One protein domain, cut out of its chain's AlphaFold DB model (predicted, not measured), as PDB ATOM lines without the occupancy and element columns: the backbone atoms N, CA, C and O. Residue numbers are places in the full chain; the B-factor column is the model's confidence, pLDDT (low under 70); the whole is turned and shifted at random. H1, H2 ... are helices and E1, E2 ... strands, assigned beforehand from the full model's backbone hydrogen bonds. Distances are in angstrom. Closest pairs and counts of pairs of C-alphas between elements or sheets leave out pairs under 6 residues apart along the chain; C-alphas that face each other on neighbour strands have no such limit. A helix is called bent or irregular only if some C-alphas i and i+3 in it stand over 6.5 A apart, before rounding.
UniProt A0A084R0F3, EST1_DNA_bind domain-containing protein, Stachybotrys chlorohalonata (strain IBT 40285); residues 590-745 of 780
ATOM      1  N   PHE A 590     -23.021 -14.584   7.487       98.19
ATOM      2  CA  PHE A 590     -24.364 -14.171   7.891       98.19
ATOM      3  C   PHE A 590     -24.660 -14.487   9.365       98.19
ATOM      4  O   PHE A 590     -25.109 -13.629  10.129       98.19
ATOM      5  N   PHE A 591     -24.341 -15.709   9.794       98.38
ATOM      6  CA  PHE A 591     -24.446 -16.162  11.178       98.38
ATOM      7  C   PHE A 591     -23.574 -15.321  12.119       98.38
ATOM      8  O   PHE A 591     -24.081 -14.841  13.133       98.38
ATOM      9  N   LYS A 592     -22.300 -15.088  11.760       98.00
ATOM     10  CA  LYS A 592     -21.357 -14.268  12.535       98.00
ATOM     11  C   LYS A 592     -21.933 -12.885  12.814       98.00
ATOM     12  O   LYS A 592     -22.097 -12.523  13.972       98.00
ATOM     13  N   GLN A 593     -22.289 -12.134  11.774       97.94
ATOM     14  CA  GLN A 593     -22.779 -10.762  11.932       97.94
ATOM     15  C   GLN A 593     -24.145 -10.708  12.640       97.94
ATOM     16  O   GLN A 593     -24.350  -9.851  13.497       97.94
ATOM     17  N   THR A 594     -25.046 -11.665  12.381       98.44
ATOM     18  CA  THR A 594     -26.307 -11.781  13.141       98.44
ATOM     19  C   THR A 594     -26.031 -11.992  14.634       98.44
ATOM     20  O   THR A 594     -26.640 -11.330  15.474       98.44
ATOM     21  N   TYR A 595     -25.083 -12.871  14.981       98.12
ATOM     22  CA  TYR A 595     -24.680 -13.104  16.367       98.12
ATOM     23  C   TYR A 595     -24.039 -11.862  16.994       98.12
ATOM     24  O   TYR A 595     -24.412 -11.507  18.109       98.12
ATOM     25  N   GLU A 596     -23.155 -11.158  16.277       96.81
ATOM     26  CA  GLU A 596     -22.520  -9.912  16.736       96.81
ATOM     27  C   GLU A 596     -23.541  -8.814  17.064       96.81
ATOM     28  O   GLU A 596     -23.410  -8.164  18.099       96.81
ATOM     29  N   ILE A 597     -24.578  -8.635  16.239       96.50
ATOM     30  CA  ILE A 597     -25.647  -7.658  16.500       96.50
ATOM     31  C   ILE A 597     -26.456  -8.060  17.740       96.50
ATOM     32  O   ILE A 597     -26.688  -7.235  18.621       96.50
ATOM     33  N   VAL A 598     -26.866  -9.330  17.843       96.88
ATOM     34  CA  VAL A 598     -27.702  -9.791  18.963       96.88
ATOM     35  C   VAL A 598     -26.937  -9.769  20.293       96.88
ATOM     36  O   VAL A 598     -27.497  -9.353  21.307       96.88
ATOM     37  N   ILE A 599     -25.664 -10.181  20.316       94.81
ATOM     38  CA  ILE A 599     -24.884 -10.276  21.559       94.81
ATOM     39  C   ILE A 599     -24.445  -8.916  22.112       94.81
ATOM     40  O   ILE A 599     -24.346  -8.759  23.329       94.81
ATOM     41  N   ARG A 600     -24.244  -7.912  21.245       93.56
ATOM     42  CA  ARG A 600     -23.880  -6.540  21.645       93.56
ATOM     43  C   ARG A 600     -24.987  -5.799  22.398       93.56
ATOM     44  O   ARG A 600     -24.725  -4.751  22.981       93.56
ATOM     45  N   ARG A 601     -26.205  -6.347  22.466       92.25
ATOM     46  CA  ARG A 601     -27.287  -5.845  23.326       92.25
ATOM     47  C   ARG A 601     -27.052  -6.255  24.786       92.25
ATOM     48  O   ARG A 601     -27.779  -7.069  25.356       92.25
ATOM     49  N   TRP A 602     -25.994  -5.706  25.380       87.75
ATOM     50  CA  TRP A 602     -25.477  -6.078  26.697       87.75
ATOM     51  C   TRP A 602     -26.552  -6.014  27.793       87.75
ATOM     52  O   TRP A 602     -27.075  -4.947  28.117       87.75
ATOM     53  N   GLY A 603     -26.865  -7.165  28.394       83.50
ATOM     54  CA  GLY A 603     -27.854  -7.278  29.472       83.50
ATOM     55  C   GLY A 603     -29.324  -7.272  29.029       83.50
ATOM     56  O   GLY A 603     -30.202  -7.339  29.890       83.50
ATOM     57  N   ASP A 604     -29.622  -7.227  27.726       91.81
ATOM     58  CA  ASP A 604     -30.987  -7.374  27.213       91.81
ATOM     59  C   ASP A 604     -31.451  -8.833  27.358       91.81
ATOM     60  O   ASP A 604     -31.060  -9.711  26.593       91.81
ATOM     61  N   THR A 605     -32.308  -9.113  28.342       93.19
ATOM     62  CA  THR A 605     -32.776 -10.483  28.612       93.19
ATOM     63  C   THR A 605     -33.593 -11.091  27.470       93.19
ATOM     64  O   THR A 605     -33.766 -12.309  27.441       93.19
ATOM     65  N   ASN A 606     -34.066 -10.288  26.508       93.50
ATOM     66  CA  ASN A 606     -34.818 -10.801  25.365       93.50
ATOM     67  C   ASN A 606     -33.920 -11.543  24.358       93.50
ATOM     68  O   ASN A 606     -34.427 -12.348  23.583       93.50
ATOM     69  N   THR A 607     -32.600 -11.315  24.358       96.12
ATOM     70  CA  THR A 607     -31.665 -11.984  23.431       96.12
ATOM     71  C   THR A 607     -31.239 -13.377  23.895       96.12
ATOM     72  O   THR A 607     -30.735 -14.168  23.094       96.12
ATOM     73  N   LEU A 608     -31.487 -13.716  25.165       96.75
ATOM     74  CA  LEU A 608     -31.033 -14.964  25.779       96.75
ATOM     75  C   LEU A 608     -31.481 -16.240  25.035       96.75
ATOM     76  O   LEU A 608     -30.644 -17.127  24.923       96.75
ATOM     77  N   PRO A 609     -32.701 -16.381  24.469       97.62
ATOM     78  CA  PRO A 609     -33.071 -17.611  23.755       97.62
ATOM     79  C   PRO A 609     -32.297 -17.802  22.441       97.62
ATOM     80  O   PRO A 609     -31.921 -18.922  22.096       97.62
ATOM     81  N   TYR A 610     -31.990 -16.712  21.725       98.38
ATOM     82  CA  TYR A 610     -31.104 -16.754  20.554       98.38
ATOM     83  C   TYR A 610     -29.684 -17.174  20.963       98.38
ATOM     84  O   TYR A 610     -29.079 -18.039  20.330       98.38
ATOM     85  N   ILE A 611     -29.163 -16.590  22.048       98.31
ATOM     86  CA  ILE A 611     -27.823 -16.895  22.566       98.31
ATOM     87  C   ILE A 611     -27.748 -18.350  23.046       98.31
ATOM     88  O   ILE A 611     -26.815 -19.054  22.673       98.31
ATOM     89  N   HIS A 612     -28.739 -18.819  23.809       98.44
ATOM     90  CA  HIS A 612     -28.834 -20.199  24.286       98.44
ATOM     91  C   HIS A 612     -28.839 -21.179  23.110       98.44
ATOM     92  O   HIS A 612     -27.924 -21.991  23.009       98.44
ATOM     93  N   THR A 613     -29.795 -21.065  22.182       98.56
ATOM     94  CA  THR A 613     -29.883 -21.985  21.032       98.56
ATOM     95  C   THR A 613     -28.622 -21.990  20.165       98.56
ATOM     96  O   THR A 613     -28.191 -23.052  19.712       98.56
ATOM     97  N   THR A 614     -27.975 -20.833  20.000       98.56
ATOM     98  CA  THR A 614     -26.695 -20.732  19.290       98.56
ATOM     99  C   THR A 614     -25.546 -21.404  20.051       98.56
ATOM    100  O   THR A 614     -24.746 -22.117  19.451       98.56
ATOM    101  N   LEU A 615     -25.450 -21.220  21.371       98.50
ATOM    102  CA  LEU A 615     -24.394 -21.841  22.175       98.50
ATOM    103  C   LEU A 615     -24.568 -23.357  22.320       98.50
ATOM    104  O   LEU A 615     -23.562 -24.045  22.432       98.50
ATOM    105  N   VAL A 616     -25.790 -23.896  22.242       98.62
ATOM    106  CA  VAL A 616     -26.012 -25.354  22.144       98.62
ATOM    107  C   VAL A 616     -25.401 -25.914  20.860       98.62
ATOM    108  O   VAL A 616     -24.690 -26.917  20.903       98.62
ATOM    109  N   PHE A 617     -25.616 -25.240  19.725       98.56
ATOM    110  CA  PHE A 617     -24.988 -25.617  18.456       98.56
ATOM    111  C   PHE A 617     -23.458 -25.537  18.535       98.56
ATOM    112  O   PHE A 617     -22.775 -26.494  18.177       98.56
ATOM    113  N   ILE A 618     -22.910 -24.434  19.055       98.25
ATOM    114  CA  ILE A 618     -21.455 -24.251  19.188       98.25
ATOM    115  C   ILE A 618     -20.841 -25.251  20.173       98.25
ATOM    116  O   ILE A 618     -19.772 -25.770  19.889       98.25
ATOM    117  N   TYR A 619     -21.513 -25.590  21.276       97.75
ATOM    118  CA  TYR A 619     -21.075 -26.641  22.199       97.75
ATOM    119  C   TYR A 619     -20.993 -28.011  21.518       97.75
ATOM    120  O   TYR A 619     -19.989 -28.710  21.655       97.75
ATOM    121  N   TYR A 620     -22.001 -28.375  20.721       97.44
ATOM    122  CA  TYR A 620     -21.962 -29.620  19.956       97.44
ATOM    123  C   TYR A 620     -20.829 -29.619  18.913       97.44
ATOM    124  O   TYR A 620     -20.130 -30.622  18.764       97.44
ATOM    125  N   MET A 621     -20.605 -28.497  18.218       97.19
ATOM    126  CA  MET A 621     -19.506 -28.366  17.250       97.19
ATOM    127  C   MET A 621     -18.125 -28.322  17.917       97.19
ATOM    128  O   MET A 621     -17.178 -28.863  17.360       97.19
ATOM    129  N   ALA A 622     -18.003 -27.768  19.125       96.12
ATOM    130  CA  ALA A 622     -16.766 -27.750  19.909       96.12
ATOM    131  C   ALA A 622     -16.266 -29.162  20.255       96.12
ATOM    132  O   ALA A 622     -15.062 -29.378  20.365       96.12
ATOM    133  N   ALA A 623     -17.172 -30.142  20.352       95.00
ATOM    134  CA  ALA A 623     -16.835 -31.555  20.520       95.00
ATOM    135  C   ALA A 623     -16.374 -32.248  19.213       95.00
ATOM    136  O   ALA A 623     -16.082 -33.443  19.222       95.00
ATOM    137  N   LEU A 624     -16.318 -31.524  18.089       95.06
ATOM    138  CA  LEU A 624     -15.926 -32.011  16.764       95.06
ATOM    139  C   LEU A 624     -14.718 -31.208  16.240       95.06
ATOM    140  O   LEU A 624     -14.907 -30.160  15.618       95.06
ATOM    141  N   PRO A 625     -13.469 -31.689  16.401       93.00
ATOM    142  CA  PRO A 625     -12.277 -30.955  15.962       93.00
ATOM    143  C   PRO A 625     -12.327 -30.512  14.487       93.00
ATOM    144  O   PRO A 625     -12.007 -29.366  14.177       93.00
ATOM    145  N   THR A 626     -12.817 -31.376  13.590       92.62
ATOM    146  CA  THR A 626     -13.004 -31.084  12.154       92.62
ATOM    147  C   THR A 626     -14.068 -30.014  11.879       92.62
ATOM    148  O   THR A 626     -13.992 -29.324  10.871       92.62
ATOM    149  N   ALA A 627     -15.068 -29.843  12.751       95.12
ATOM    150  CA  ALA A 627     -16.028 -28.746  12.620       95.12
ATOM    151  C   ALA A 627     -15.386 -27.412  13.033       95.12
ATOM    152  O   ALA A 627     -15.578 -26.384  12.378       95.12
ATOM    153  N   MET A 628     -14.584 -27.431  14.102       95.81
ATOM    154  CA  MET A 628     -13.991 -26.220  14.666       95.81
ATOM    155  C   MET A 628     -12.945 -25.573  13.763       95.81
ATOM    156  O   MET A 628     -12.909 -24.346  13.718       95.81
ATOM    157  N   THR A 629     -12.206 -26.331  12.945       94.69
ATOM    158  CA  THR A 629     -11.298 -25.757  11.924       94.69
ATOM    159  C   THR A 629     -12.004 -24.846  10.909       94.69
ATOM    160  O   THR A 629     -11.349 -24.028  10.266       94.69
ATOM    161  N   HIS A 630     -13.328 -24.957  10.762       95.56
ATOM    162  CA  HIS A 630     -14.131 -24.083   9.903       95.56
ATOM    163  C   HIS A 630     -14.836 -22.950  10.669       95.56
ATOM    164  O   HIS A 630     -15.178 -21.934  10.062       95.56
ATOM    165  N   LEU A 631     -15.054 -23.102  11.979       96.75
ATOM    166  CA  LEU A 631     -15.871 -22.193  12.792       96.75
ATOM    167  C   LEU A 631     -15.054 -21.272  13.712       96.75
ATOM    168  O   LEU A 631     -15.471 -20.136  13.938       96.75
ATOM    169  N   GLU A 632     -13.909 -21.723  14.234       95.44
ATOM    170  CA  GLU A 632     -13.228 -21.060  15.357       95.44
ATOM    171  C   GLU A 632     -12.775 -19.625  15.061       95.44
ATOM    172  O   GLU A 632     -12.845 -18.779  15.944       95.44
ATOM    173  N   ASP A 633     -12.362 -19.336  13.825       94.19
ATOM    174  CA  ASP A 633     -11.878 -18.010  13.410       94.19
ATOM    175  C   ASP A 633     -13.010 -17.022  13.095       94.19
ATOM    176  O   ASP A 633     -12.787 -15.817  12.989       94.19
ATOM    177  N   HIS A 634     -14.233 -17.529  12.935       94.44
ATOM    178  CA  HIS A 634     -15.406 -16.731  12.586       94.44
ATOM    179  C   HIS A 634     -16.338 -16.515  13.780       94.44
ATOM    180  O   HIS A 634     -17.123 -15.566  13.765       94.44
ATOM    181  N   PHE A 635     -16.271 -17.362  14.810       96.75
ATOM    182  CA  PHE A 635     -17.120 -17.220  15.986       96.75
ATOM    183  C   PHE A 635     -16.654 -16.062  16.897       96.75
ATOM    184  O   PHE A 635     -15.476 -16.005  17.250       96.75
ATOM    185  N   PRO A 636     -17.541 -15.136  17.322       95.94
ATOM    186  CA  PRO A 636     -17.164 -13.990  18.163       95.94
ATOM    187  C   PRO A 636     -16.860 -14.349  19.633       95.94
ATOM    188  O   PRO A 636     -17.577 -13.944  20.555       95.94
ATOM    189  N   TRP A 637     -15.770 -15.080  19.880       97.00
ATOM    190  CA  TRP A 637     -15.368 -15.533  21.219       97.00
ATOM    191  C   TRP A 637     -15.252 -14.394  22.231       97.00
ATOM    192  O   TRP A 637     -15.814 -14.496  23.320       97.00
ATOM    193  N   LYS A 638     -14.626 -13.265  21.868       95.88
ATOM    194  CA  LYS A 638     -14.471 -12.129  22.790       95.88
ATOM    195  C   LYS A 638     -15.801 -11.495  23.206       95.88
ATOM    196  O   LYS A 638     -15.988 -11.154  24.372       95.88
ATOM    197  N   LEU A 639     -16.758 -11.380  22.283       95.69
ATOM    198  CA  LEU A 639     -18.101 -10.893  22.623       95.69
ATOM    199  C   LEU A 639     -18.846 -11.895  23.516       95.69
ATOM    200  O   LEU A 639     -19.586 -11.495  24.413       95.69
ATOM    201  N   THR A 640     -18.607 -13.189  23.296       96.75
ATOM    202  CA  THR A 640     -19.161 -14.285  24.100       96.75
ATOM    203  C   THR A 640     -18.621 -14.256  25.530       96.75
ATOM    204  O   THR A 640     -19.401 -14.331  26.475       96.75
ATOM    205  N   GLU A 641     -17.313 -14.050  25.705       95.94
ATOM    206  CA  GLU A 641     -16.653 -13.848  27.002       95.94
ATOM    207  C   GLU A 641     -17.255 -12.661  27.771       95.94
ATOM    208  O   GLU A 641     -17.684 -12.816  28.918       95.94
ATOM    209  N   VAL A 642     -17.366 -11.494  27.127       95.19
ATOM    210  CA  VAL A 642     -17.945 -10.289  27.745       95.19
ATOM    211  C   VAL A 642     -19.410 -10.512  28.135       95.19
ATOM    212  O   VAL A 642     -19.805 -10.154  29.247       95.19
ATOM    213  N   MET A 643     -20.205 -11.163  27.279       95.81
ATOM    214  CA  MET A 643     -21.596 -11.523  27.575       95.81
ATOM    215  C   MET A 643     -21.695 -12.462  28.783       95.81
ATOM    216  O   MET A 643     -22.419 -12.153  29.730       95.81
ATOM    217  N   LEU A 644     -20.928 -13.556  28.810       95.62
ATOM    218  CA  LEU A 644     -20.924 -14.513  29.922       95.62
ATOM    219  C   LEU A 644     -20.507 -13.846  31.240       95.62
ATOM    220  O   LEU A 644     -21.156 -14.037  32.270       95.62
ATOM    221  N   ASN A 645     -19.483 -12.990  31.205       95.00
ATOM    222  CA  ASN A 645     -19.024 -12.223  32.361       95.00
ATOM    223  C   ASN A 645     -20.064 -11.190  32.850       95.00
ATOM    224  O   ASN A 645     -20.112 -10.885  34.045       95.00
ATOM    225  N   LEU A 646     -20.924 -10.661  31.972       93.75
ATOM    226  CA  LEU A 646     -22.075  -9.827  32.349       93.75
ATOM    227  C   LEU A 646     -23.231 -10.660  32.928       93.75
ATOM    228  O   LEU A 646     -23.889 -10.218  33.877       93.75
ATOM    229  N   LEU A 647     -23.453 -11.880  32.427       92.94
ATOM    230  CA  LEU A 647     -24.439 -12.800  32.998       92.94
ATOM    231  C   LEU A 647     -24.027 -13.287  34.392       92.94
ATOM    232  O   LEU A 647     -24.859 -13.266  35.289       92.94
ATOM    233  N   ILE A 648     -22.752 -13.603  34.641       92.25
ATOM    234  CA  ILE A 648     -22.263 -13.953  35.993       92.25
ATOM    235  C   ILE A 648     -22.495 -12.803  36.987       92.25
ATOM    236  O   ILE A 648     -22.876 -13.029  38.136       92.25
ATOM    237  N   LYS A 649     -22.299 -11.550  36.554       90.25
ATOM    238  CA  LYS A 649     -22.528 -10.361  37.395       90.25
ATOM    239  C   LYS A 649     -24.008 -10.107  37.702       90.25
ATOM    240  O   LYS A 649     -24.299  -9.542  38.753       90.25
ATOM    241  N   SER A 650     -24.921 -10.484  36.805       86.69
ATOM    242  CA  SER A 650     -26.367 -10.239  36.949       86.69
ATOM    243  C   SER A 650     -27.158 -11.436  37.488       86.69
ATOM    244  O   SER A 650     -28.197 -11.234  38.113       86.69
ATOM    245  N   SER A 651     -26.657 -12.659  37.311       84.75
ATOM    246  CA  SER A 651     -27.250 -13.891  37.834       84.75
ATOM    247  C   SER A 651     -26.830 -14.174  39.281       84.75
ATOM    248  O   SER A 651     -25.752 -13.783  39.746       84.75
ATOM    249  N   LYS A 652     -27.689 -14.910  39.994       82.38
ATOM    250  CA  LYS A 652     -27.397 -15.512  41.307       82.38
ATOM    251  C   LYS A 652     -26.524 -16.762  41.175       82.38
ATOM    252  O   LYS A 652     -25.807 -17.092  42.116       82.38
ATOM    253  N   PHE A 653     -26.583 -17.438  40.025       81.06
ATOM    254  CA  PHE A 653     -25.795 -18.633  39.748       81.06
ATOM    255  C   PHE A 653     -24.301 -18.308  39.777       81.06
ATOM    256  O   PHE A 653     -23.857 -17.268  39.281       81.06
ATOM    257  N   ARG A 654     -23.505 -19.204  40.356       79.62
ATOM    258  CA  ARG A 654     -22.046 -19.147  40.297       79.62
ATOM    259  C   ARG A 654     -21.565 -20.437  39.647       79.62
ATOM    260  O   ARG A 654     -21.989 -21.496  40.106       79.62
ATOM    261  N   PRO A 655     -20.725 -20.361  38.598       74.75
ATOM    262  CA  PRO A 655     -20.133 -21.547  38.002       74.75
ATOM    263  C   PRO A 655     -19.498 -22.427  39.071       74.75
ATOM    264  O   PRO A 655     -18.726 -21.950  39.898       74.75
ATOM    265  N   THR A 656     -19.831 -23.709  39.041       71.25
ATOM    266  CA  THR A 656     -19.117 -24.745  39.786       71.25
ATOM    267  C   THR A 656     -18.467 -25.688  38.781       71.25
ATOM    268  O   THR A 656     -18.762 -25.629  37.585       71.25
ATOM    269  N   ASP A 657     -17.597 -26.580  39.247       64.75
ATOM    270  CA  ASP A 657     -16.980 -27.590  38.380       64.75
ATOM    271  C   ASP A 657     -17.958 -28.663  37.881       64.75
ATOM    272  O   ASP A 657     -17.598 -29.440  36.988       64.75
ATOM    273  N   GLY A 658     -19.182 -28.682  38.425       69.31
ATOM    274  CA  GLY A 658     -20.258 -29.600  38.067       69.31
ATOM    275  C   GLY A 658     -20.487 -29.665  36.558       69.31
ATOM    276  O   GLY A 658     -20.702 -28.654  35.891       69.31
ATOM    277  N   LEU A 659     -20.424 -30.885  36.025       71.38
ATOM    278  CA  LEU A 659     -20.731 -31.193  34.626       71.38
ATOM    279  C   LEU A 659     -22.223 -31.474  34.413       71.38
ATOM    280  O   LEU A 659     -22.669 -31.584  33.272       71.38
ATOM    281  N   ASP A 660     -22.988 -31.593  35.497       85.44
ATOM    282  CA  ASP A 660     -24.407 -31.907  35.453       85.44
ATOM    283  C   ASP A 660     -25.189 -30.792  34.757       85.44
ATOM    284  O   ASP A 660     -24.981 -29.603  35.000       85.44
ATOM    285  N   PHE A 661     -26.100 -31.196  33.875       89.88
ATOM    286  CA  PHE A 661     -27.020 -30.304  33.180       89.88
ATOM    287  C   PHE A 661     -27.856 -29.525  34.214       89.88
ATOM    288  O   PHE A 661     -28.544 -30.175  35.003       89.88
ATOM    289  N   PRO A 662     -27.862 -28.175  34.211       89.00
ATOM    290  CA  PRO A 662     -28.681 -27.385  35.129       89.00
ATOM    291  C   PRO A 662     -30.161 -27.779  35.100       89.00
ATOM    292  O   PRO A 662     -30.718 -28.065  34.035       89.00
ATOM    293  N   ARG A 663     -30.824 -27.790  36.254       85.31
ATOM    294  CA  ARG A 663     -32.244 -28.144  36.380       85.31
ATOM    295  C   ARG A 663     -32.893 -27.363  37.512       85.31
ATOM    296  O   ARG A 663     -32.210 -26.854  38.396       85.31
ATOM    297  N   GLN A 664     -34.223 -27.340  37.506       78.56
ATOM    298  CA  GLN A 664     -34.993 -27.031  38.707       78.56
ATOM    299  C   GLN A 664     -34.693 -28.070  39.816       78.56
ATOM    300  O   GLN A 664     -34.108 -29.121  39.544       78.56
ATOM    301  N   LEU A 665     -35.046 -27.756  41.069       70.88
ATOM    302  CA  LEU A 665     -34.721 -28.573  42.253       70.88
ATOM    303  C   LEU A 665     -35.155 -30.044  42.089       70.88
ATOM    304  O   LEU A 665     -36.187 -30.307  41.484       70.88
ATOM    305  N   GLU A 666     -34.408 -30.991  42.674       59.53
ATOM    306  CA  GLU A 666     -34.571 -32.445  42.440       59.53
ATOM    307  C   GLU A 666     -35.992 -33.004  42.687       59.53
ATOM    308  O   GLU A 666     -36.367 -34.002  42.074       59.53
ATOM    309  N   ASP A 667     -36.789 -32.366  43.552       63.06
ATOM    310  CA  ASP A 667     -38.181 -32.750  43.845       63.06
ATOM    311  C   ASP A 667     -39.213 -32.204  42.826       63.06
ATOM    312  O   ASP A 667     -40.385 -32.600  42.847       63.06
ATOM    313  N   GLU A 668     -38.828 -31.280  41.940       76.31
ATOM    314  CA  GLU A 668     -39.721 -30.660  40.958       76.31
ATOM    315  C   GLU A 668     -39.766 -31.446  39.636       76.31
ATOM    316  O   GLU A 668     -38.774 -31.977  39.140       76.31
ATOM    317  N   SER A 669     -40.955 -31.531  39.026       81.38
ATOM    318  CA  SER A 669     -41.102 -32.165  37.706       81.38
ATOM    319  C   SER A 669     -40.411 -31.294  36.641       81.38
ATOM    320  O   SER A 669     -40.723 -30.102  36.602       81.38
ATOM    321  N   PRO A 670     -39.546 -31.846  35.758       87.06
ATOM    322  CA  PRO A 670     -38.773 -31.058  34.797       87.06
ATOM    323  C   PRO A 670     -39.619 -30.063  34.004       87.06
ATOM    324  O   PRO A 670     -40.704 -30.404  33.520       87.06
ATOM    325  N   ARG A 671     -39.117 -28.836  33.845       88.62
ATOM    326  CA  ARG A 671     -39.747 -27.818  33.002       88.62
ATOM    327  C   ARG A 671     -38.758 -27.325  31.944       88.62
ATOM    328  O   ARG A 671     -37.951 -26.446  32.240       88.62
ATOM    329  N   PRO A 672     -38.820 -27.865  30.716       93.25
ATOM    330  CA  PRO A 672     -38.044 -27.344  29.599       93.25
ATOM    331  C   PRO A 672     -38.415 -25.895  29.272       93.25
ATOM    332  O   PRO A 672     -39.567 -25.479  29.435       93.25
ATOM    333  N   LEU A 673     -37.438 -25.141  28.771       95.00
ATOM    334  CA  LEU A 673     -37.654 -23.806  28.214       95.00
ATOM    335  C   LEU A 673     -38.404 -23.902  26.863       95.00
ATOM    336  O   LEU A 673     -38.326 -24.939  26.197       95.00
ATOM    337  N   PRO A 674     -39.087 -22.836  26.401       95.44
ATOM    338  CA  PRO A 674     -39.746 -22.824  25.091       95.44
ATOM    339  C   PRO A 674     -38.815 -23.243  23.938       95.44
ATOM    340  O   PRO A 674     -39.198 -24.030  23.068       95.44
ATOM    341  N   GLU A 675     -37.558 -22.786  23.956       96.69
ATOM    342  CA  GLU A 675     -36.575 -23.168  22.946       96.69
ATOM    343  C   GLU A 675     -36.032 -24.598  23.096       96.69
ATOM    344  O   GLU A 675     -35.537 -25.146  22.114       96.69
ATOM    345  N   ASP A 676     -36.160 -25.240  24.264       96.31
ATOM    346  CA  ASP A 676     -35.776 -26.647  24.428       96.31
ATOM    347  C   ASP A 676     -36.702 -27.534  23.589       96.31
ATOM    348  O   ASP A 676     -36.241 -28.393  22.838       96.31
ATOM    349  N   PHE A 677     -38.016 -27.273  23.644       94.81
ATOM    350  CA  PHE A 677     -38.999 -27.914  22.765       94.81
ATOM    351  C   PHE A 677     -38.729 -27.595  21.285       94.81
ATOM    352  O   PHE A 677     -38.833 -28.478  20.427       94.81
ATOM    353  N   ALA A 678     -38.336 -26.354  20.971       96.12
ATOM    354  CA  ALA A 678     -37.989 -25.957  19.607       96.12
ATOM    355  C   ALA A 678     -36.757 -26.719  19.078       96.12
ATOM    356  O   ALA A 678     -36.781 -27.210  17.946       96.12
ATOM    357  N   MET A 679     -35.720 -26.880  19.904       97.31
ATOM    358  CA  MET A 679     -34.476 -27.580  19.569       97.31
ATOM    359  C   MET A 679     -34.595 -29.108  19.564       97.31
ATOM    360  O   MET A 679     -33.902 -29.764  18.790       97.31
ATOM    361  N   ARG A 680     -35.481 -29.686  20.385       95.31
ATOM    362  CA  ARG A 680     -35.634 -31.138  20.564       95.31
ATOM    363  C   ARG A 680     -35.691 -31.899  19.236       95.31
ATOM    364  O   ARG A 680     -36.576 -31.646  18.419       95.31
ATOM    365  N   GLY A 681     -34.788 -32.863  19.054       94.75
ATOM    366  CA  GLY A 681     -34.742 -33.744  17.881       94.75
ATOM    367  C   GLY A 681     -33.901 -33.237  16.707       94.75
ATOM    368  O   GLY A 681     -33.807 -33.940  15.703       94.75
ATOM    369  N   LEU A 682     -33.273 -32.061  16.809       96.81
ATOM    370  CA  LEU A 682     -32.240 -31.625  15.863       96.81
ATOM    371  C   LEU A 682     -30.966 -32.464  16.031       96.81
ATOM    372  O   LEU A 682     -30.614 -32.830  17.154       96.81
ATOM    373  N   LEU A 683     -30.243 -32.689  14.927       94.25
ATOM    374  CA  LEU A 683     -29.021 -33.513  14.872       94.25
ATOM    375  C   LEU A 683     -27.952 -33.141  15.920       94.25
ATOM    376  O   LEU A 683     -27.225 -34.006  16.392       94.25
ATOM    377  N   TYR A 684     -27.859 -31.866  16.300       95.31
ATOM    378  CA  TYR A 684     -26.874 -31.357  17.263       95.31
ATOM    379  C   TYR A 684     -27.381 -31.318  18.721       95.31
ATOM    380  O   TYR A 684     -26.755 -30.701  19.579       95.31
ATOM    381  N   THR A 685     -28.527 -31.946  19.017       95.50
ATOM    382  CA  THR A 685     -29.149 -31.932  20.361       95.50
ATOM    383  C   THR A 685     -29.484 -33.312  20.926       95.50
ATOM    384  O   THR A 685     -30.080 -33.396  21.999       95.50
ATOM    385  N   GLU A 686     -29.087 -34.385  20.237       84.81
ATOM    386  CA  GLU A 686     -29.367 -35.775  20.630       84.81
ATOM    387  C   GLU A 686     -28.817 -36.110  22.028       84.81
ATOM    388  O   GLU A 686     -29.576 -36.555  22.884       84.81
ATOM    389  N   ASP A 687     -27.549 -35.772  22.296       88.12
ATOM    390  CA  ASP A 687     -26.890 -35.974  23.600       88.12
ATOM    391  C   ASP A 687     -27.024 -34.771  24.565       88.12
ATOM    392  O   ASP A 687     -26.420 -34.761  25.636       88.12
ATOM    393  N   TYR A 688     -27.739 -33.706  24.179       94.12
ATOM    394  CA  TYR A 688     -27.752 -32.448  24.944       94.12
ATOM    395  C   TYR A 688     -28.744 -32.463  26.111       94.12
ATOM    396  O   TYR A 688     -28.442 -31.980  27.202       94.12
ATOM    397  N   PHE A 689     -29.943 -32.997  25.873       94.25
ATOM    398  CA  PHE A 689     -31.006 -33.032  26.870       94.25
ATOM    399  C   PHE A 689     -30.975 -34.344  27.657       94.25
ATOM    400  O   PHE A 689     -30.880 -35.413  27.054       94.25
ATOM    401  N   PRO A 690     -31.152 -34.311  28.987       92.44
ATOM    402  CA  PRO A 690     -31.350 -35.530  29.757       92.44
ATOM    403  C   PRO A 690     -32.601 -36.309  29.323       92.44
ATOM    404  O   PRO A 690     -33.623 -35.721  28.965       92.44
ATOM    405  N   ASN A 691     -32.546 -37.639  29.432       89.19
ATOM    406  CA  ASN A 691     -33.598 -38.555  28.964       89.19
ATOM    407  C   ASN A 691     -35.009 -38.249  29.509       89.19
ATOM    408  O   ASN A 691     -36.000 -38.490  28.824       89.19
ATOM    409  N   ASP A 692     -35.103 -37.734  30.734       90.69
ATOM    410  CA  ASP A 692     -36.353 -37.409  31.429       90.69
ATOM    411  C   ASP A 692     -36.823 -35.952  31.230       90.69
ATOM    412  O   ASP A 692     -37.923 -35.599  31.656       90.69
ATOM    413  N   TRP A 693     -36.027 -35.098  30.568       92.25
ATOM    414  CA  TRP A 693     -36.268 -33.647  30.479       92.25
ATOM    415  C   TRP A 693     -37.649 -33.305  29.905       92.25
ATOM    416  O   TRP A 693     -38.337 -32.416  30.401       92.25
ATOM    417  N   PHE A 694     -38.098 -34.067  28.906       91.50
ATOM    418  CA  PHE A 694     -39.395 -33.886  28.244       91.50
ATOM    419  C   PHE A 694     -40.492 -34.845  28.748       91.50
ATOM    420  O   PHE A 694     -41.505 -35.010  28.074       91.50
ATOM    421  N   SER A 695     -40.311 -35.500  29.903       86.94
ATOM    422  CA  SER A 695     -41.260 -36.494  30.447       86.94
ATOM    423  C   SER A 695     -42.361 -35.910  31.347       86.94
ATOM    424  O   SER A 695     -43.113 -36.660  31.969       86.94
ATOM    425  N   ASN A 696     -42.466 -34.583  31.463       85.25
ATOM    426  CA  ASN A 696     -43.470 -33.937  32.305       85.25
ATOM    427  C   ASN A 696     -44.824 -33.795  31.585       85.25
ATOM    428  O   ASN A 696     -45.167 -32.730  31.072       85.25
ATOM    429  N   ASP A 697     -45.620 -34.867  31.616       78.38
ATOM    430  CA  ASP A 697     -46.967 -34.954  31.023       78.38
ATOM    431  C   ASP A 697     -47.995 -33.937  31.578       78.38
ATOM    432  O   ASP A 697     -49.127 -33.888  31.098       78.38
ATOM    433  N   LYS A 698     -47.645 -33.138  32.600       81.88
ATOM    434  CA  LYS A 698     -48.532 -32.114  33.183       81.88
ATOM    435  C   LYS A 698     -48.510 -30.782  32.431       81.88
ATOM    436  O   LYS A 698     -49.399 -29.976  32.672       81.88
ATOM    437  N   ILE A 699     -47.498 -30.527  31.596       82.50
ATOM    438  CA  ILE A 699     -47.355 -29.248  30.884       82.50
ATOM    439  C   ILE A 699     -48.246 -29.275  29.637       82.50
ATOM    440  O   ILE A 699     -47.935 -29.955  28.650       82.50
ATOM    441  N   GLU A 700     -49.346 -28.523  29.673       80.75
ATOM    442  CA  GLU A 700     -50.232 -28.357  28.516       80.75
ATOM    443  C   GLU A 700     -49.522 -27.599  27.377       80.75
ATOM    444  O   GLU A 700     -48.559 -26.869  27.604       80.75
ATOM    445  N   GLU A 701     -49.964 -27.773  26.125       75.75
ATOM    446  CA  GLU A 701     -49.279 -27.202  24.949       75.75
ATOM    447  C   GLU A 701     -49.118 -25.675  25.038       75.75
ATOM    448  O   GLU A 701     -48.020 -25.164  24.804       75.75
ATOM    449  N   ASP A 702     -50.170 -24.971  25.460       75.81
ATOM    450  CA  ASP A 702     -50.166 -23.514  25.627       75.81
ATOM    451  C   ASP A 702     -49.228 -23.050  26.763       75.81
ATOM    452  O   ASP A 702     -48.663 -21.956  26.702       75.81
ATOM    453  N   GLU A 703     -48.988 -23.887  27.782       83.44
ATOM    454  CA  GLU A 703     -48.084 -23.572  28.898       83.44
ATOM    455  C   GLU A 703     -46.599 -23.663  28.520       83.44
ATOM    456  O   GLU A 703     -45.760 -23.017  29.157       83.44
ATOM    457  N   ARG A 704     -46.253 -24.435  27.477       84.75
ATOM    458  CA  ARG A 704     -44.862 -24.612  27.010       84.75
ATOM    459  C   ARG A 704     -44.251 -23.324  26.482       84.75
ATOM    460  O   ARG A 704     -43.054 -23.109  26.631       84.75
ATOM    461  N   TYR A 705     -45.082 -22.481  25.874       83.56
ATOM    462  CA  TYR A 705     -44.692 -21.196  25.294       83.56
ATOM    463  C   TYR A 705     -45.034 -20.014  26.222       83.56
ATOM    464  O   TYR A 705     -44.833 -18.853  25.864       83.56
ATOM    465  N   PHE A 706     -45.533 -20.293  27.434       87.00
ATOM    466  CA  PHE A 706     -45.848 -19.280  28.434       87.00
ATOM    467  C   PHE A 706     -44.609 -18.909  29.264       87.00
ATOM    468  O   PHE A 706     -44.241 -19.590  30.224       87.00
ATOM    469  N   GLU A 707     -43.975 -17.797  28.893       89.38
ATOM    470  CA  GLU A 707     -42.746 -17.305  29.523       89.38
ATOM    471  C   GLU A 707     -42.965 -16.847  30.983       89.38
ATOM    472  O   GLU A 707     -43.673 -15.868  31.257       89.38
ATOM    473  N   LEU A 708     -42.292 -17.513  31.927       89.19
ATOM    474  CA  LEU A 708     -42.248 -17.129  33.342       89.19
ATOM    475  C   LEU A 708     -41.041 -16.247  33.682       89.19
ATOM    476  O   LEU A 708     -40.021 -16.245  33.007       89.19
ATOM    477  N   ALA A 709     -41.127 -15.531  34.807       87.12
ATOM    478  CA  ALA A 709     -40.000 -14.750  35.319       87.12
ATOM    479  C   ALA A 709     -38.798 -15.621  35.745       87.12
ATOM    480  O   ALA A 709     -37.665 -15.161  35.633       87.12
ATOM    481  N   SER A 710     -39.029 -16.861  36.199       88.81
ATOM    482  CA  SER A 710     -37.958 -17.800  36.575       88.81
ATOM    483  C   SER A 710     -37.126 -18.244  35.369       88.81
ATOM    484  O   SER A 710     -35.905 -18.318  35.472       88.81
ATOM    485  N   MET A 711     -37.762 -18.403  34.199       92.62
ATOM    486  CA  MET A 711     -37.116 -18.830  32.952       92.62
ATOM    487  C   MET A 711     -35.992 -17.889  32.502       92.62
ATOM    488  O   MET A 711     -35.110 -18.303  31.758       92.62
ATOM    489  N   ILE A 712     -35.980 -16.632  32.956       92.44
ATOM    490  CA  ILE A 712     -34.856 -15.719  32.719       92.44
ATOM    491  C   ILE A 712     -33.630 -16.167  33.527       92.44
ATOM    492  O   ILE A 712     -32.541 -16.257  32.966       92.44
ATOM    493  N   GLU A 713     -33.795 -16.477  34.816       91.19
ATOM    494  CA  GLU A 713     -32.702 -16.940  35.683       91.19
ATOM    495  C   GLU A 713     -32.208 -18.332  35.248       91.19
ATOM    496  O   GLU A 713     -31.004 -18.529  35.086       91.19
ATOM    497  N   GLU A 714     -33.130 -19.252  34.937       92.50
ATOM    498  CA  GLU A 714     -32.838 -20.603  34.423       92.50
ATOM    499  C   GLU A 714     -32.042 -20.557  33.101       92.50
ATOM    500  O   GLU A 714     -31.071 -21.292  32.904       92.50
ATOM    501  N   ARG A 715     -32.412 -19.650  32.187       94.44
ATOM    502  CA  ARG A 715     -31.744 -19.473  30.889       94.44
ATOM    503  C   ARG A 715     -30.383 -18.780  31.027       94.44
ATOM    504  O   ARG A 715     -29.458 -19.121  30.293       94.44
ATOM    505  N   GLN A 716     -30.216 -17.864  31.987       94.44
ATOM    506  CA  GLN A 716     -28.901 -17.308  32.339       94.44
ATOM    507  C   GLN A 716     -27.955 -18.388  32.874       94.44
ATOM    508  O   GLN A 716     -26.821 -18.485  32.412       94.44
ATOM    509  N   GLU A 717     -28.420 -19.210  33.818       93.12
ATOM    510  CA  GLU A 717     -27.662 -20.340  34.364       93.12
ATOM    511  C   GLU A 717     -27.237 -21.316  33.260       93.12
ATOM    512  O   GLU A 717     -26.053 -21.641  33.150       93.12
ATOM    513  N   ARG A 718     -28.163 -21.688  32.367       94.12
ATOM    514  CA  ARG A 718     -27.887 -22.547  31.206       94.12
ATOM    515  C   ARG A 718     -26.784 -22.000  30.298       94.12
ATOM    516  O   ARG A 718     -25.888 -22.746  29.911       94.12
ATOM    517  N   ILE A 719     -26.842 -20.710  29.960       96.25
ATOM    518  CA  ILE A 719     -25.852 -20.046  29.097       96.25
ATOM    519  C   ILE A 719     -24.474 -20.002  29.773       96.25
ATOM    520  O   ILE A 719     -23.464 -20.289  29.133       96.25
ATOM    521  N   ILE A 720     -24.426 -19.693  31.072       95.19
ATOM    522  CA  ILE A 720     -23.179 -19.677  31.848       95.19
ATOM    523  C   ILE A 720     -22.569 -21.087  31.932       95.19
ATOM    524  O   ILE A 720     -21.361 -21.248  31.744       95.19
ATOM    525  N   TRP A 721     -23.394 -22.110  32.172       95.25
ATOM    526  CA  TRP A 721     -22.973 -23.512  32.182       95.25
ATOM    527  C   TRP A 721     -22.443 -23.960  30.814       95.25
ATOM    528  O   TRP A 721     -21.346 -24.507  30.753       95.25
ATOM    529  N   LEU A 722     -23.127 -23.631  29.709       96.12
ATOM    530  CA  LEU A 722     -22.623 -23.861  28.346       96.12
ATOM    531  C   LEU A 722     -21.236 -23.236  28.132       96.12
ATOM    532  O   LEU A 722     -20.368 -23.874  27.542       96.12
ATOM    533  N   GLY A 723     -20.986 -22.039  28.674       95.62
ATOM    534  CA  GLY A 723     -19.658 -21.420  28.676       95.62
ATOM    535  C   GLY A 723     -18.588 -22.272  29.374       95.62
ATOM    536  O   GLY A 723     -17.503 -22.458  28.824       95.62
ATOM    537  N   ARG A 724     -18.890 -22.851  30.550       94.12
ATOM    538  CA  ARG A 724     -17.977 -23.789  31.247       94.12
ATOM    539  C   ARG A 724     -17.813 -25.111  30.491       94.12
ATOM    540  O   ARG A 724     -16.748 -25.709  30.566       94.12
ATOM    541  N   MET A 725     -18.837 -25.573  29.776       94.44
ATOM    542  CA  MET A 725     -18.766 -26.811  28.994       94.44
ATOM    543  C   MET A 725     -17.932 -26.646  27.717       94.44
ATOM    544  O   MET A 725     -17.150 -27.534  27.394       94.44
ATOM    545  N   ILE A 726     -18.037 -25.505  27.028       95.38
ATOM    546  CA  ILE A 726     -17.216 -25.174  25.849       95.38
ATOM    547  C   ILE A 726     -15.739 -24.995  26.234       95.38
ATOM    548  O   ILE A 726     -14.863 -25.497  25.535       95.38
ATOM    549  N   GLU A 727     -15.459 -24.344  27.367       93.88
ATOM    550  CA  GLU A 727     -14.096 -24.160  27.898       93.88
ATOM    551  C   GLU A 727     -13.351 -25.485  28.135       93.88
ATOM    552  O   GLU A 727     -12.149 -25.581  27.895       93.88
ATOM    553  N   LYS A 728     -14.069 -26.545  28.520       93.25
ATOM    554  CA  LYS A 728     -13.491 -27.885  28.716       93.25
ATOM    555  C   LYS A 728     -13.179 -28.626  27.404       93.25
ATOM    556  O   LYS A 728     -12.541 -29.675  27.458       93.25
ATOM    557  N   LEU A 729     -13.623 -28.117  26.249       94.06
ATOM    558  CA  LEU A 729     -13.457 -28.756  24.934       94.06
ATOM    559  C   LEU A 729     -12.322 -28.158  24.087       94.06
ATOM    560  O   LEU A 729     -11.798 -28.849  23.215       94.06
ATOM    561  N   GLY A 730     -11.912 -26.911  24.330       92.00
ATOM    562  CA  GLY A 730     -10.832 -26.283  23.568       92.00
ATOM    563  C   GLY A 730     -10.470 -24.869  24.033       92.00
ATOM    564  O   GLY A 730     -11.159 -24.294  24.869       92.00
ATOM    565  N   PRO A 731      -9.383 -24.288  23.490       92.62
ATOM    566  CA  PRO A 731      -8.736 -23.089  24.035       92.62
ATOM    567  C   PRO A 731      -9.489 -21.773  23.776       92.62
ATOM    568  O   PRO A 731      -9.027 -20.711  24.187       92.62
ATOM    569  N   TRP A 732     -10.617 -21.807  23.062       94.94
ATOM    570  CA  TRP A 732     -11.304 -20.603  22.586       94.94
ATOM    571  C   TRP A 732     -11.931 -19.775  23.717       94.94
ATOM    572  O   TRP A 732     -11.912 -18.544  23.669       94.94
ATOM    573  N   LEU A 733     -12.436 -20.452  24.753       94.81
ATOM    574  CA  LEU A 733     -12.715 -19.873  26.064       94.81
ATOM    575  C   LEU A 733     -11.830 -20.545  27.105       94.81
ATOM    576  O   LEU A 733     -11.545 -21.732  27.027       94.81
ATOM    577  N   THR A 734     -11.463 -19.775  28.118       94.19
ATOM    578  CA  THR A 734     -10.733 -20.217  29.305       94.19
ATOM    579  C   THR A 734     -11.441 -19.683  30.544       94.19
ATOM    580  O   THR A 734     -12.061 -18.618  30.501       94.19
ATOM    581  N   TRP A 735     -11.390 -20.416  31.654       93.00
ATOM    582  CA  TRP A 735     -11.982 -19.984  32.916       93.00
ATOM    583  C   TRP A 735     -10.897 -19.677  33.945       93.00
ATOM    584  O   TRP A 735     -10.030 -20.500  34.241       93.00
ATOM    585  N   ASN A 736     -10.943 -18.474  34.510       91.75
ATOM    586  CA  ASN A 736     -10.002 -18.040  35.526       91.75
ATOM    587  C   ASN A 736     -10.614 -18.227  36.918       91.75
ATOM    588  O   ASN A 736     -11.408 -17.405  37.378       91.75
ATOM    589  N   GLU A 737     -10.199 -19.286  37.617       88.94
ATOM    590  CA  GLU A 737     -10.704 -19.596  38.960       88.94
ATOM    591  C   GLU A 737     -10.442 -18.489  39.992       88.94
ATOM    592  O   GLU A 737     -11.220 -18.326  40.932       88.94
ATOM    593  N   ALA A 738      -9.377 -17.695  39.832       89.69
ATOM    594  CA  ALA A 738      -9.031 -16.644  40.788       89.69
ATOM    595  C   ALA A 738      -9.907 -15.389  40.639       89.69
ATOM    596  O   ALA A 738     -10.224 -14.746  41.641       89.69
ATOM    597  N   SER A 739     -10.305 -15.030  39.413       89.88
ATOM    598  CA  SER A 739     -11.220 -13.907  39.154       89.88
ATOM    599  C   SER A 739     -12.690 -14.320  39.027       89.88
ATOM    600  O   SER A 739     -13.554 -13.440  39.046       89.88
ATOM    601  N   GLN A 740     -12.975 -15.626  38.925       90.31
ATOM    602  CA  GLN A 740     -14.298 -16.198  38.640       90.31
ATOM    603  C   GLN A 740     -14.917 -15.574  37.374       90.31
ATOM    604  O   GLN A 740     -16.066 -15.120  37.370       90.31
ATOM    605  N   GLN A 741     -14.106 -15.489  36.315       93.38
ATOM    606  CA  GLN A 741     -14.451 -14.883  35.028       93.38
ATOM    607  C   GLN A 741     -13.923 -15.729  33.870       93.38
ATOM    608  O   GLN A 741     -12.884 -16.383  33.977       93.38
ATOM    609  N   PHE A 742     -14.630 -15.667  32.747       94.81
ATOM    610  CA  PHE A 742     -14.138 -16.171  31.473       94.81
ATOM    611  C   PHE A 742     -13.095 -15.222  30.881       94.81
ATOM    612  O   PHE A 742     -13.182 -14.005  31.051       94.81
ATOM    613  N   THR A 743     -12.151 -15.794  30.147       95.69
ATOM    614  CA  THR A 743     -11.167 -15.125  29.288       95.69
ATOM    615  C   THR A 743     -11.097 -15.860  27.945       95.69
ATOM    616  O   THR A 743     -11.572 -16.992  27.832       95.69
ATOM    617  N   VAL A 744     -10.510 -15.252  26.916       96.06
ATOM    618  CA  VAL A 744     -10.239 -15.908  25.621       96.06
ATOM    619  C   VAL A 744      -8.738 -16.063  25.388       96.06
ATOM    620  O   VAL A 744      -7.937 -15.379  26.025       96.06
ATOM    621  N   ASP A 745      -8.347 -16.958  24.477       92.06
ATOM    622  CA  ASP A 745      -6.966 -17.000  23.983       92.06
ATOM    623  C   ASP A 745      -6.580 -15.670  23.303       92.06
ATOM    624  O   ASP A 745      -7.415 -15.007  22.683       92.06
TER     625      ASP A 745
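Overview. This is residues 590 to 745 of the 780 residues of the protein "EST1_DNA_bind domain-containing protein" of Stachybotrys chlorohalonata (strain IBT 40285) (UniProt A0A084R0F3). Two long helices side by side, H2 and H7, make the core, with H4 crossing H7 and H1 packed on H2 and H4. A small hairpin of strands, E1 and E2, packs on H4 and on the end of H7, while the short helices H5 and H6 lie among long loops toward the other end of the longest axis. The printed part has 156 residues, with seven named helices followed by two named strands, an antiparallel sheet in the order E1 - E2; the class is mostly helix. It is compact, with a radius of gyration of the C-alphas of 15.5 A, and spans 45 by 33 by 29 A.

Arrangement. H1, residues 590 to 599, touches H2, residues 605 to 622, opposite ways at a steep tilt of 46 degrees; the closest C-alphas are those of Val 598 and Thr 607, 6.4 A, and H2 touches H1 with residues 607 to 611 alone. H2 is irregular, with C-alphas 606 and 609 7.2 A apart, and has a kink of 31 degrees near residue 612. H3, residues 625 to 631, and H2 touch only at the corner, and only just, with 3 pairs of C-alphas within 8 A; the closest are those of Met 621 and Ala 627, 5.8 A. H4, residues 637 to 650, touches H1 the same way at a shallow tilt of 26 degrees, with residues 639 to 643 alone; the closest C-alphas are those of Ile 599 and Leu 639, 6.9 A. H5, residues 674 to 679, only just touches H2, with 3 pairs of C-alphas within 8 A, the closest those of Pro 609 and Glu 675, 6.6 A. H6, residues 701 to 704, is close to H5 but not clearly touching; the C-alphas of Pro 674 and Arg 704 are the closest, 5.7 A. H7, residues 710 to 727, touches H2 the same way at a shallow tilt of 29 degrees, closest at the C-alphas of Tyr 619 and Ile 726, 5.5 A. H7 also touches H4, opposite ways at a steep tilt of 42 degrees, closest at the C-alphas of Leu 644 and Ile 720, 6.0 A. E1, residues 733 to 736, and E2, residues 741 to 744, form a hairpin; N 734 and O 743 are 2.8 A apart, within hydrogen-bond range. The closest C-alphas of H4 and E2 are those of Glu 641 and Phe 742, 5.6 A. Every O i to N i+4 pair is within hydrogen-bond range in H1, H4, H5 and H7, against 12 of 14 in H2 and 2 of 3 in H3; H6 is too short for such a pair.

Along the chain. H1 begins at C-alpha 590, (-24.364, -14.171, 7.891), and is 14.2 A long. H2 measures 25.1 A, H4 19.9 A and H7 26.2 A from first to last C-alpha. E2 ends at C-alpha 744, (-10.239, -15.908, 25.621).

Size, cuts and confidence. The two C-alphas farthest apart are those of Lys 698 and Asp 745, 45.2 A. The printed part has no cut. The links H4 to H5, 23 residues, and H5 to H6, 21 residues, are long. Residues 657 to 658 and 666 to 667 have pLDDT under 70; the mean of the printed part is 91.2.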